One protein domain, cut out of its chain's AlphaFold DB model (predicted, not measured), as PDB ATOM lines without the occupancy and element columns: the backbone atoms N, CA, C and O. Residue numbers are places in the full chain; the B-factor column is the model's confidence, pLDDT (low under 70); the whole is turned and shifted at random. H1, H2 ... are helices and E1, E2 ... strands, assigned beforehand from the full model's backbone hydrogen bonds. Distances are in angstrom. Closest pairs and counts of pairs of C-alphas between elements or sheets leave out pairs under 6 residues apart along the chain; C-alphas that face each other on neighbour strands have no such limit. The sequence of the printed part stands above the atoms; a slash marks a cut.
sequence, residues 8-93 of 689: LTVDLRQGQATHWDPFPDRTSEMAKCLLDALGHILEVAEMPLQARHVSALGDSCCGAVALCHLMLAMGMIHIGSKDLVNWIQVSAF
ATOM      1  N   LEU A   8     -50.310  -6.984  42.833       84.38
ATOM      2  CA  LEU A   8     -50.308  -8.421  42.561       84.38
ATOM      3  C   LEU A   8     -49.364  -8.691  41.387       84.38
ATOM      4  O   LEU A   8     -49.570  -8.170  40.293       84.38
ATOM      5  N   THR A   9     -48.336  -9.505  41.611       82.56
ATOM      6  CA  THR A   9     -47.410  -9.942  40.560       82.56
ATOM      7  C   THR A   9     -47.619 -11.421  40.287       82.56
ATOM      8  O   THR A   9     -47.571 -12.222  41.220       82.56
ATOM      9  N   VAL A  10     -47.818 -11.784  39.024       81.44
ATOM     10  CA  VAL A  10     -48.032 -13.170  38.593       81.44
ATOM     11  C   VAL A  10     -46.864 -13.576  37.702       81.44
ATOM     12  O   VAL A  10     -46.692 -13.021  36.617       81.44
ATOM     13  N   ASP A  11     -46.047 -14.522  38.163       78.50
ATOM     14  CA  ASP A  11     -44.983 -15.114  37.354       78.50
ATOM     15  C   ASP A  11     -45.496 -16.401  36.704       78.50
ATOM     16  O   ASP A  11     -45.548 -17.469  37.319       78.50
ATOM     17  N   LEU A  12     -45.860 -16.289  35.426       74.75
ATOM     18  CA  LEU A  12     -46.342 -17.411  34.619       74.75
ATOM     19  C   LEU A  12     -45.270 -18.483  34.387       74.75
ATOM     20  O   LEU A  12     -45.615 -19.630  34.122       74.75
ATOM     21  N   ARG A  13     -43.977 -18.142  34.489       73.12
ATOM     22  CA  ARG A  13     -42.889 -19.114  34.292       73.12
ATOM     23  C   ARG A  13     -42.709 -20.012  35.507       73.12
ATOM     24  O   ARG A  13     -42.399 -21.186  35.346       73.12
ATOM     25  N   GLN A  14     -42.889 -19.458  36.704       73.56
ATOM     26  CA  GLN A  14     -42.756 -20.194  37.965       73.56
ATOM     27  C   GLN A  14     -44.093 -20.729  38.486       73.56
ATOM     28  O   GLN A  14     -44.112 -21.463  39.469       73.56
ATOM     29  N   GLY A  15     -45.207 -20.368  37.844       74.38
ATOM     30  CA  GLY A  15     -46.532 -20.773  38.294       74.38
ATOM     31  C   GLY A  15     -46.917 -20.135  39.630       74.38
ATOM     32  O   GLY A  15     -47.699 -20.716  40.368       74.38
ATOM     33  N   GLN A  16     -46.365 -18.965  39.971       80.88
ATOM     34  CA  GLN A  16     -46.490 -18.377  41.305       80.88
ATOM     35  C   GLN A  16     -47.065 -16.957  41.258       80.88
ATOM     36  O   GLN A  16     -46.655 -16.130  40.441       80.88
ATOM     37  N   ALA A  17     -47.975 -16.647  42.182       83.56
ATOM     38  CA  ALA A  17     -48.464 -15.293  42.405       83.56
ATOM     39  C   ALA A  17     -47.913 -14.733  43.722       83.56
ATOM     40  O   ALA A  17     -47.811 -15.440  44.724       83.56
ATOM     41  N   THR A  18     -47.559 -13.452  43.733       83.44
ATOM     42  CA  THR A  18     -47.118 -12.747  44.942       83.44
ATOM     43  C   THR A  18     -47.983 -11.514  45.163       83.44
ATOM     44  O   THR A  18     -48.082 -10.648  44.290       83.44
ATOM     45  N   HIS A  19     -48.617 -11.450  46.331       85.56
ATOM     46  CA  HIS A  19     -49.376 -10.302  46.811       85.56
ATOM     47  C   HIS A  19     -48.470  -9.418  47.657       85.56
ATOM     48  O   HIS A  19     -47.878  -9.881  48.630       85.56
ATOM     49  N   TRP A  20     -48.361  -8.151  47.276       81.12
ATOM     50  CA  TRP A  20     -47.564  -7.152  47.969       81.12
ATOM     51  C   TRP A  20     -48.494  -6.107  48.577       81.12
ATOM     52  O   TRP A  20     -49.057  -5.272  47.857       81.12
ATOM     53  N   ASP A  21     -48.633  -6.139  49.901       78.56
ATOM     54  CA  ASP A  21     -49.467  -5.190  50.640       78.56
ATOM     55  C   ASP A  21     -48.670  -4.527  51.774       78.56
ATOM     56  O   ASP A  21     -48.044  -5.238  52.574       78.56
ATOM     57  N   PRO A  22     -48.673  -3.180  51.862       70.12
ATOM     58  CA  PRO A  22     -48.133  -2.459  53.016       70.12
ATOM     59  C   PRO A  22     -48.816  -2.787  54.350       70.12
ATOM     60  O   PRO A  22     -48.179  -2.642  55.397       70.12
ATOM     61  N   PHE A  23     -50.084  -3.214  54.333       70.50
ATOM     62  CA  PHE A  23     -50.806  -3.644  55.529       70.50
ATOM     63  C   PHE A  23     -51.144  -5.133  55.428       70.50
ATOM     64  O   PHE A  23     -51.685  -5.568  54.410       70.50
ATOM     65  N   PRO A  24     -50.845  -5.939  56.458       65.25
ATOM     66  CA  PRO A  24     -51.205  -7.348  56.440       65.25
ATOM     67  C   PRO A  24     -52.728  -7.519  56.350       65.25
ATOM     68  O   PRO A  24     -53.488  -6.768  56.961       65.25
ATOM     69  N   ASP A  25     -53.152  -8.495  55.547       65.38
ATOM     70  CA  ASP A  25     -54.520  -9.028  55.461       65.38
ATOM     71  C   ASP A  25     -55.649  -8.072  55.048       65.38
ATOM     72  O   ASP A  25     -56.814  -8.464  55.029       65.38
ATOM     73  N   ARG A  26     -55.344  -6.835  54.638       70.69
ATOM     74  CA  ARG A  26     -56.389  -5.885  54.227       70.69
ATOM     75  C   ARG A  26     -56.966  -6.186  52.843       70.69
ATOM     76  O   ARG A  26     -58.147  -5.939  52.608       70.69
ATOM     77  N   THR A  27     -56.138  -6.671  51.918       74.75
ATOM     78  CA  THR A  27     -56.553  -6.949  50.528       74.75
ATOM     79  C   THR A  27     -56.255  -8.366  50.052       74.75
ATOM     80  O   THR A  27     -56.390  -8.649  48.863       74.75
ATOM     81  N   SER A  28     -55.899  -9.275  50.961       74.25
ATOM     82  CA  SER A  28     -55.545 -10.663  50.637       74.25
ATOM     83  C   SER A  28     -56.697 -11.425  49.967       74.25
ATOM     84  O   SER A  28     -56.481 -12.078  48.947       74.25
ATOM     85  N   GLU A  29     -57.933 -11.277  50.456       78.75
ATOM     86  CA  GLU A  29     -59.120 -11.883  49.827       78.75
ATOM     87  C   GLU A  29     -59.376 -11.331  48.419       78.75
ATOM     88  O   GLU A  29     -59.651 -12.081  47.484       78.75
ATOM     89  N   MET A  30     -59.221 -10.017  48.238       80.25
ATOM     90  CA  MET A  30     -59.453  -9.358  46.951       80.25
ATOM     91  C   MET A  30     -58.365  -9.709  45.927       80.25
ATOM     92  O   MET A  30     -58.662  -9.894  44.747       80.25
ATOM     93  N   ALA A  31     -57.119  -9.867  46.381       81.25
ATOM     94  CA  ALA A  31     -56.015 -10.368  45.571       81.25
ATOM     95  C   ALA A  31     -56.237 -11.826  45.142       81.25
ATOM     96  O   ALA A  31     -55.931 -12.172  44.002       81.25
ATOM     97  N   LYS A  32     -56.820 -12.655  46.017       81.94
ATOM     98  CA  LYS A  32     -57.164 -14.047  45.706       81.94
ATOM     99  C   LYS A  32     -58.281 -14.136  44.662       81.94
ATOM    100  O   LYS A  32     -58.081 -14.773  43.637       81.94
ATOM    101  N   CYS A  33     -59.371 -13.384  44.828       83.56
ATOM    102  CA  CYS A  33     -60.435 -13.299  43.819       83.56
ATOM    103  C   CYS A  33     -59.924 -12.804  42.454       83.56
ATOM    104  O   CYS A  33     -60.358 -13.291  41.410       83.56
ATOM    105  N   LEU A  34     -59.003 -11.831  42.444       82.56
ATOM    106  CA  LEU A  34     -58.386 -11.346  41.207       82.56
ATOM    107  C   LEU A  34     -57.508 -12.425  40.556       82.56
ATOM    108  O   LEU A  34     -57.527 -12.562  39.334       82.56
ATOM    109  N   LEU A  35     -56.761 -13.188  41.357       83.00
ATOM    110  CA  LEU A  35     -55.950 -14.302  40.872       83.00
ATOM    111  C   LEU A  35     -56.819 -15.420  40.286       83.00
ATOM    112  O   LEU A  35     -56.495 -15.906  39.209       83.00
ATOM    113  N   ASP A  36     -57.936 -15.765  40.927       82.50
ATOM    114  CA  ASP A  36     -58.875 -16.779  40.428       82.50
ATOM    115  C   ASP A  36     -59.489 -16.348  39.083       82.50
ATOM    116  O   ASP A  36     -59.547 -17.126  38.127       82.50
ATOM    117  N   ALA A  37     -59.872 -15.070  38.959       81.75
ATOM    118  CA  ALA A  37     -60.365 -14.507  37.701       81.75
ATOM    119  C   ALA A  37     -59.293 -14.518  36.595       81.75
ATOM    120  O   ALA A  37     -59.595 -14.833  35.442       81.75
ATOM    121  N   LEU A  38     -58.040 -14.198  36.933       78.31
ATOM    122  CA  LEU A  38     -56.918 -14.278  35.994       78.31
ATOM    123  C   LEU A  38     -56.599 -15.725  35.604       78.31
ATOM    124  O   LEU A  38     -56.331 -15.976  34.431       78.31
ATOM    125  N   GLY A  39     -56.683 -16.670  36.541       77.62
ATOM    126  CA  GLY A  39     -56.513 -18.101  36.288       77.62
ATOM    127  C   GLY A  39     -57.531 -18.626  35.277       77.62
ATOM    128  O   GLY A  39     -57.152 -19.298  34.321       77.62
ATOM    129  N   HIS A  40     -58.801 -18.221  35.406       78.38
ATOM    130  CA  HIS A  40     -59.836 -18.545  34.421       78.38
ATOM    131  C   HIS A  40     -59.562 -17.963  33.028       78.38
ATOM    132  O   HIS A  40     -59.824 -18.636  32.036       78.38
ATOM    133  N   ILE A  41     -59.047 -16.734  32.935       78.50
ATOM    134  CA  ILE A  41     -58.752 -16.084  31.645       78.50
ATOM    135  C   ILE A  41     -57.524 -16.703  30.969       78.50
ATOM    136  O   ILE A  41     -57.476 -16.793  29.745       78.50
ATOM    137  N   LEU A  42     -56.520 -17.083  31.757       74.94
ATOM    138  CA  LEU A  42     -55.247 -17.597  31.254       74.94
ATOM    139  C   LEU A  42     -55.224 -19.129  31.126       74.94
ATOM    140  O   LEU A  42     -54.212 -19.668  30.691       74.94
ATOM    141  N   GLU A  43     -56.314 -19.812  31.493       77.50
ATOM    142  CA  GLU A  43     -56.447 -21.280  31.507       77.50
ATOM    143  C   GLU A  43     -55.351 -21.989  32.332       77.50
ATOM    144  O   GLU A  43     -54.944 -23.112  32.034       77.50
ATOM    145  N   VAL A  44     -54.863 -21.338  33.393       72.44
ATOM    146  CA  VAL A  44     -53.809 -21.872  34.272       72.44
ATOM    147  C   VAL A  44     -54.439 -22.464  35.536       72.44
ATOM    148  O   VAL A  44     -55.301 -21.843  36.156       72.44
ATOM    149  N   ALA A  45     -54.004 -23.669  35.924       66.19
ATOM    150  CA  ALA A  45     -54.424 -24.320  37.167       66.19
ATOM    151  C   ALA A  45     -53.938 -23.547  38.412       66.19
ATOM    152  O   ALA A  45     -52.964 -22.803  38.330       66.19
ATOM    153  N   GLU A  46     -54.621 -23.734  39.548       70.25
ATOM    154  CA  GLU A  46     -54.431 -22.999  40.814       70.25
ATOM    155  C   GLU A  46     -52.977 -22.567  41.087       70.25
ATOM    156  O   GLU A  46     -52.087 -23.391  41.302       70.25
ATOM    157  N   MET A  47     -52.742 -21.251  41.102       75.81
ATOM    158  CA  MET A  47     -51.431 -20.676  41.407       75.81
ATOM    159  C   MET A  47     -51.336 -20.362  42.910       75.81
ATOM    160  O   MET A  47     -52.199 -19.655  43.437       75.81
ATOM    161  N   PRO A  48     -50.292 -20.814  43.629       78.56
ATOM    162  CA  PRO A  48     -50.101 -20.447  45.026       78.56
ATOM    163  C   PRO A  48     -49.849 -18.939  45.171       78.56
ATOM    164  O   PRO A  48     -48.969 -18.372  44.515       78.56
ATOM    165  N   LEU A  49     -50.608 -18.303  46.070       80.31
ATOM    166  CA  LEU A  49     -50.465 -16.893  46.430       80.31
ATOM    167  C   LEU A  49     -49.528 -16.744  47.636       80.31
ATOM    168  O   LEU A  49     -49.881 -17.120  48.752       80.31
ATOM    169  N   GLN A  50     -48.342 -16.169  47.428       79.56
ATOM    170  CA  GLN A  50     -47.446 -15.771  48.515       79.56
ATOM    171  C   GLN A  50     -47.723 -14.327  48.935       79.56
ATOM    172  O   GLN A  50     -47.645 -13.416  48.115       79.56
ATOM    173  N   ALA A  51     -48.001 -14.103  50.218       75.06
ATOM    174  CA  ALA A  51     -48.117 -12.758  50.769       75.06
ATOM    175  C   ALA A  51     -46.733 -12.231  51.175       75.06
ATOM    176  O   ALA A  51     -46.001 -12.876  51.931       75.06
ATOM    177  N   ARG A  52     -46.360 -11.058  50.661       70.12
ATOM    178  CA  ARG A  52     -45.166 -10.314  51.069       70.12
ATOM    179  C   ARG A  52     -45.573  -8.975  51.656       70.12
ATOM    180  O   ARG A  52     -46.282  -8.189  51.032       70.12
ATOM    181  N   HIS A  53     -45.060  -8.714  52.852       64.31
ATOM    182  CA  HIS A  53     -45.368  -7.511  53.611       64.31
ATOM    183  C   HIS A  53     -44.117  -6.672  53.831       64.31
ATOM    184  O   HIS A  53     -43.065  -7.176  54.234       64.31
ATOM    185  N   VAL A  54     -44.263  -5.372  53.597       59.59
ATOM    186  CA  VAL A  54     -43.288  -4.346  53.965       59.59
ATOM    187  C   VAL A  54     -44.063  -3.289  54.737       59.59
ATOM    188  O   VAL A  54     -44.930  -2.626  54.177       59.59
ATOM    189  N   SER A  55     -43.802  -3.179  56.039       55.84
ATOM    190  CA  SER A  55     -44.551  -2.294  56.934       55.84
ATOM    191  C   SER A  55     -44.435  -0.832  56.491       55.84
ATOM    192  O   SER A  55     -43.335  -0.280  56.453       55.84
ATOM    193  N   ALA A  56     -45.566  -0.202  56.162       54.62
ATOM    194  CA  ALA A  56     -45.617   1.220  55.825       54.62
ATOM    195  C   ALA A  56     -45.657   2.115  57.076       54.62
ATOM    196  O   ALA A  56     -46.191   1.735  58.115       54.62
ATOM    197  N   LEU A  57     -45.119   3.335  56.948       54.59
ATOM    198  CA  LEU A  57     -45.057   4.355  58.006       54.59
ATOM    199  C   LEU A  57     -46.317   5.261  58.093       54.59
ATOM    200  O   LEU A  57     -46.269   6.289  58.764       54.59
ATOM    201  N   GLY A  58     -47.439   4.918  57.438       58.28
ATOM    202  CA  GLY A  58     -48.703   5.673  57.555       58.28
ATOM    203  C   GLY A  58     -49.805   5.311  56.541       58.28
ATOM    204  O   GLY A  58     -49.546   4.686  55.517       58.28
ATOM    205  N   ASP A  59     -51.043   5.740  56.817       59.38
ATOM    206  CA  ASP A  59     -52.268   5.358  56.077       59.38
ATOM    207  C   ASP A  59     -52.408   5.964  54.663       59.38
ATOM    208  O   ASP A  59     -53.219   5.493  53.864       59.38
ATOM    209  N   SER A  60     -51.633   6.998  54.316       59.56
ATOM    210  CA  SER A  60     -51.802   7.774  53.072       59.56
ATOM    211  C   SER A  60     -50.834   7.417  51.938       59.56
ATOM    212  O   SER A  60     -50.979   7.935  50.832       59.56
ATOM    213  N   CYS A  61     -49.858   6.531  52.161       65.75
ATOM    214  CA  CYS A  61     -48.782   6.264  51.195       65.75
ATOM    215  C   CYS A  61     -48.914   4.936  50.430       65.75
ATOM    216  O   CYS A  61     -47.997   4.563  49.698       65.75
ATOM    217  N   CYS A  62     -50.052   4.236  50.539       73.56
ATOM    218  CA  CYS A  62     -50.246   2.912  49.931       73.56
ATOM    219  C   CYS A  62     -49.936   2.867  48.421       73.56
ATOM    220  O   CYS A  62     -49.320   1.910  47.957       73.56
ATOM    221  N   GLY A  63     -50.267   3.921  47.664       73.25
ATOM    222  CA  GLY A  63     -49.953   4.013  46.232       73.25
ATOM    223  C   GLY A  63     -48.452   4.111  45.933       73.25
ATOM    224  O   GLY A  63     -47.947   3.411  45.059       73.25
ATOM    225  N   ALA A  64     -47.717   4.928  46.695       71.50
ATOM    226  CA  ALA A  64     -46.268   5.065  46.539       71.50
ATOM    227  C   ALA A  64     -45.536   3.765  46.909       71.50
ATOM    228  O   ALA A  64     -44.604   3.350  46.219       71.50
ATOM    229  N   VAL A  65     -46.007   3.081  47.958       73.06
ATOM    230  CA  VAL A  65     -45.466   1.780  48.368       73.06
ATOM    231  C   VAL A  65     -45.748   0.705  47.309       73.06
ATOM    232  O   VAL A  65     -44.847  -0.064  46.978       73.06
ATOM    233  N   ALA A  66     -46.942   0.687  46.703       76.25
ATOM    234  CA  ALA A  66     -47.269  -0.239  45.615       76.25
ATOM    235  C   ALA A  66     -46.359  -0.054  44.383       76.25
ATOM    236  O   ALA A  66     -45.887  -1.041  43.815       76.25
ATOM    237  N   LEU A  67     -46.044   1.190  44.002       75.12
ATOM    238  CA  LEU A  67     -45.089   1.477  42.921       75.12
ATOM    239  C   LEU A  67     -43.665   1.021  43.264       75.12
ATOM    240  O   LEU A  67     -42.962   0.482  42.412       75.12
ATOM    241  N   CYS A  68     -43.247   1.165  44.519       71.12
ATOM    242  CA  CYS A  68     -41.943   0.677  44.961       71.12
ATOM    243  C   CYS A  68     -41.859  -0.853  44.950       71.12
ATOM    244  O   CYS A  68     -40.846  -1.408  44.526       71.12
ATOM    245  N   HIS A  69     -42.932  -1.547  45.339       74.88
ATOM    246  CA  HIS A  69     -43.022  -2.999  45.179       74.88
ATOM    247  C   HIS A  69     -42.918  -3.420  43.710       74.88
ATOM    248  O   HIS A  69     -42.277  -4.428  43.420       74.88
ATOM    249  N   LEU A  70     -43.467  -2.633  42.777       77.56
ATOM    250  CA  LEU A  70     -43.327  -2.900  41.344       77.56
ATOM    251  C   LEU A  70     -41.867  -2.761  40.904       77.56
ATOM    252  O   LEU A  70     -41.347  -3.644  40.227       77.56
ATOM    253  N   MET A  71     -41.182  -1.698  41.331       69.88
ATOM    254  CA  MET A  71     -39.762  -1.501  41.025       69.88
ATOM    255  C   MET A  71     -38.883  -2.615  41.619       69.88
ATOM    256  O   MET A  71     -37.956  -3.073  40.950       69.88
ATOM    257  N   LEU A  72     -39.188  -3.090  42.833       71.25
ATOM    258  CA  LEU A  72     -38.526  -4.246  43.453       71.25
ATOM    259  C   LEU A  72     -38.781  -5.538  42.668       71.25
ATOM    260  O   LEU A  72     -37.839  -6.274  42.380       71.25
ATOM    261  N   ALA A  73     -40.036  -5.812  42.302       72.06
ATOM    262  CA  ALA A  73     -40.412  -7.009  41.550       72.06
ATOM    263  C   ALA A  73     -39.782  -7.040  40.148       72.06
ATOM    264  O   ALA A  73     -39.407  -8.104  39.663       72.06
ATOM    265  N   MET A  74     -39.607  -5.871  39.527       73.31
ATOM    266  CA  MET A  74     -38.905  -5.709  38.251       73.31
ATOM    267  C   MET A  74     -37.372  -5.734  38.390       73.31
ATOM    268  O   MET A  74     -36.674  -5.649  37.382       73.31
ATOM    269  N   GLY A  75     -36.831  -5.823  39.614       69.88
ATOM    270  CA  GLY A  75     -35.389  -5.805  39.875       69.88
ATOM    271  C   GLY A  75     -34.718  -4.456  39.598       69.88
ATOM    272  O   GLY A  75     -33.503  -4.398  39.444       69.88
ATOM    273  N   MET A  76     -35.489  -3.366  39.517       65.38
ATOM    274  CA  MET A  76     -34.967  -2.018  39.254       65.38
ATOM    275  C   MET A  76     -34.298  -1.402  40.485       65.38
ATOM    276  O   MET A  76     -33.469  -0.504  40.358       65.38
ATOM    277  N   ILE A  77     -34.676  -1.868  41.675       65.31
ATOM    278  CA  ILE A  77     -34.098  -1.457  42.952       65.31
ATOM    279  C   ILE A  77     -33.778  -2.698  43.789       65.31
ATOM    280  O   ILE A  77     -34.561  -3.641  43.846       65.31
ATOM    281  N   HIS A  78     -32.626  -2.687  44.456       63.66
ATOM    282  CA  HIS A  78     -32.169  -3.744  45.367       63.66
ATOM    283  C   HIS A  78     -32.034  -3.191  46.790       63.66
ATOM    284  O   HIS A  78     -30.993  -3.303  47.430       63.66
ATOM    285  N   ILE A  79     -33.076  -2.503  47.251       59.75
ATOM    286  CA  ILE A  79     -33.065  -1.765  48.515       59.75
ATOM    287  C   ILE A  79     -33.701  -2.638  49.607       59.75
ATOM    288  O   ILE A  79     -34.747  -3.253  49.389       59.75
ATOM    289  N   GLY A  80     -33.071  -2.710  50.784       59.22
ATOM    290  CA  GLY A  80     -33.624  -3.408  51.946       59.22
ATOM    291  C   GLY A  80     -34.919  -2.755  52.445       59.22
ATOM    292  O   GLY A  80     -35.090  -1.543  52.357       59.22
ATOM    293  N   SER A  81     -35.831  -3.556  53.010       55.78
ATOM    294  CA  SER A  81     -37.182  -3.141  53.448       55.78
ATOM    295  C   SER A  81     -37.226  -1.836  54.275       55.78
ATOM    296  O   SER A  81     -38.127  -1.022  54.091       55.78
ATOM    297  N   LYS A  82     -36.218  -1.580  55.125       55.50
ATOM    298  CA  LYS A  82     -36.130  -0.354  55.945       55.50
ATOM    299  C   LYS A  82     -35.654   0.886  55.176       55.50
ATOM    300  O   LYS A  82     -36.132   1.982  55.450       55.50
ATOM    301  N   ASP A  83     -34.765   0.719  54.201       59.03
ATOM    302  CA  ASP A  83     -34.212   1.826  53.409       59.03
ATOM    303  C   ASP A  83     -35.193   2.299  52.325       59.03
ATOM    304  O   ASP A  83     -35.175   3.463  51.918       59.03
ATOM    305  N   LEU A  84     -36.110   1.417  51.908       60.59
ATOM    306  CA  LEU A  84     -37.161   1.712  50.935       60.59
ATOM    307  C   LEU A  84     -38.110   2.809  51.432       60.59
ATOM    308  O   LEU A  84     -38.447   3.728  50.691       60.59
ATOM    309  N   VAL A  85     -38.515   2.734  52.702       58.16
ATOM    310  CA  VAL A  85     -39.441   3.703  53.304       58.16
ATOM    311  C   VAL A  85     -38.812   5.095  53.362       58.16
ATOM    312  O   VAL A  85     -39.469   6.087  53.051       58.16
ATOM    313  N   ASN A  86     -37.517   5.162  53.673       58.91
ATOM    314  CA  ASN A  86     -36.781   6.421  53.730       58.91
ATOM    315  C   ASN A  86     -36.586   7.026  52.325       58.91
ATOM    316  O   ASN A  86     -36.765   8.227  52.129       58.91
ATOM    317  N   TRP A  87     -36.310   6.190  51.317       62.38
ATOM    318  CA  TRP A  87     -36.220   6.622  49.918       62.38
ATOM    319  C   TRP A  87     -37.554   7.160  49.378       62.38
ATOM    320  O   TRP A  87     -37.562   8.184  48.692       62.38
ATOM    321  N   ILE A  88     -38.681   6.527  49.729       58.56
ATOM    322  CA  ILE A  88     -40.029   7.002  49.371       58.56
ATOM    323  C   ILE A  88     -40.272   8.399  49.940       58.56
ATOM    324  O   ILE A  88     -40.777   9.267  49.235       58.56
ATOM    325  N   GLN A  89     -39.888   8.641  51.192       56.50
ATOM    326  CA  GLN A  89     -40.144   9.910  51.870       56.50
ATOM    327  C   GLN A  89     -39.350  11.075  51.257       56.50
ATOM    328  O   GLN A  89     -39.867  12.186  51.155       56.50
ATOM    329  N   VAL A  90     -38.128  10.804  50.788       57.88
ATOM    330  CA  VAL A  90     -37.276  11.787  50.101       57.88
ATOM    331  C   VAL A  90     -37.709  11.992  48.644       57.88
ATOM    332  O   VAL A  90     -37.721  13.120  48.158       57.88
ATOM    333  N   SER A  91     -38.108  10.925  47.948       54.09
ATOM    334  CA  SER A  91     -38.391  10.966  46.504       54.09
ATOM    335  C   SER A  91     -39.833  11.366  46.173       54.09
ATOM    336  O   SER A  91     -40.073  11.949  45.119       54.09
ATOM    337  N   ALA A  92     -40.801  11.114  47.065       50.78
ATOM    338  CA  ALA A  92     -42.204  11.492  46.864       50.78
ATOM    339  C   ALA A  92     -42.419  13.015  46.850       50.78
ATOM    340  O   ALA A  92     -43.387  13.480  46.254       50.78
ATOM    341  N   PHE A  93     -41.506  13.801  47.433       45.62
ATOM    342  CA  PHE A  93     -41.535  15.266  47.341       45.62
ATOM    343  C   PHE A  93     -41.087  15.809  45.970       45.62
ATOM    344  O   PHE A  93     -41.323  16.979  45.684       45.62
TER     345      PHE A  93
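This is residues 8 to 93 of the 689 residues of the protein "AquIMA protein" of Symbiodinium pilosum (UniProt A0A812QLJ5). A small three-stranded sheet lies between two helices in three layers, H1 over one face and H2 over the other, and H3 packs on H2, off the sheet. The printed part has 86 residues, with named elements in the order E1, E2, H1, E3, H2, H3; the sheet, E1 E2 E3, is mixed, and the class is mixed, helices and strands. It is only just compact, close to loose, with a radius of gyration of the C-alphas of 14.0 A, and elongated, spanning 42 by 25 by 18 A.

E1, residues 8 to 11, and E2, residues 16 to 21, form an antiparallel hairpin, with N 9 and O 18 2.9 A apart. E3, residues 49 to 53, is parallel to E2, with N 19 and O 50 2.8 A apart. E2, H1 of residues 28 to 42, and E3 make a strand-helix-strand unit, parallel strands joined through a helix, with a right-handed crossover. H1 is on the sheet at a height of 9.6 A; the C-alphas of His 19 and Ala 31 are its closest to E2, 6.8 A. H2, residues 62 to 73, is on the opposite face at 8.1 A, along the strands, at 19 degrees to E2 on the local plane; Trp 20 and His 69 have their closest C-alphas, 6.8 A apart. H3, residues 81 to 91, touches H2 with H2's residues 64 to 68 alone, at a steep tilt of 61 degrees, opposite ways; the C-alphas of Ala 64 and Ile 88 are closest, 7.1 A. Every O i to N i+4 pair is within hydrogen-bond range in H1 and H2, and 5 of 7 in H3.

E1 begins at C-alpha 8 (-50.308, -8.421, 42.561). E2 is 16.4 A long, H1 20.6 A, H2 16.3 A and H3 15.8 A, ending at C-alpha 91 (-38.391, 10.966, 46.504).

The C-alphas of Ala 45 and Phe 93 are farthest apart, 42.9 A. The printed part has no cut and no long link. pLDDT is under 70 in 32 residues, among them 53 to 61 and 75 to 93.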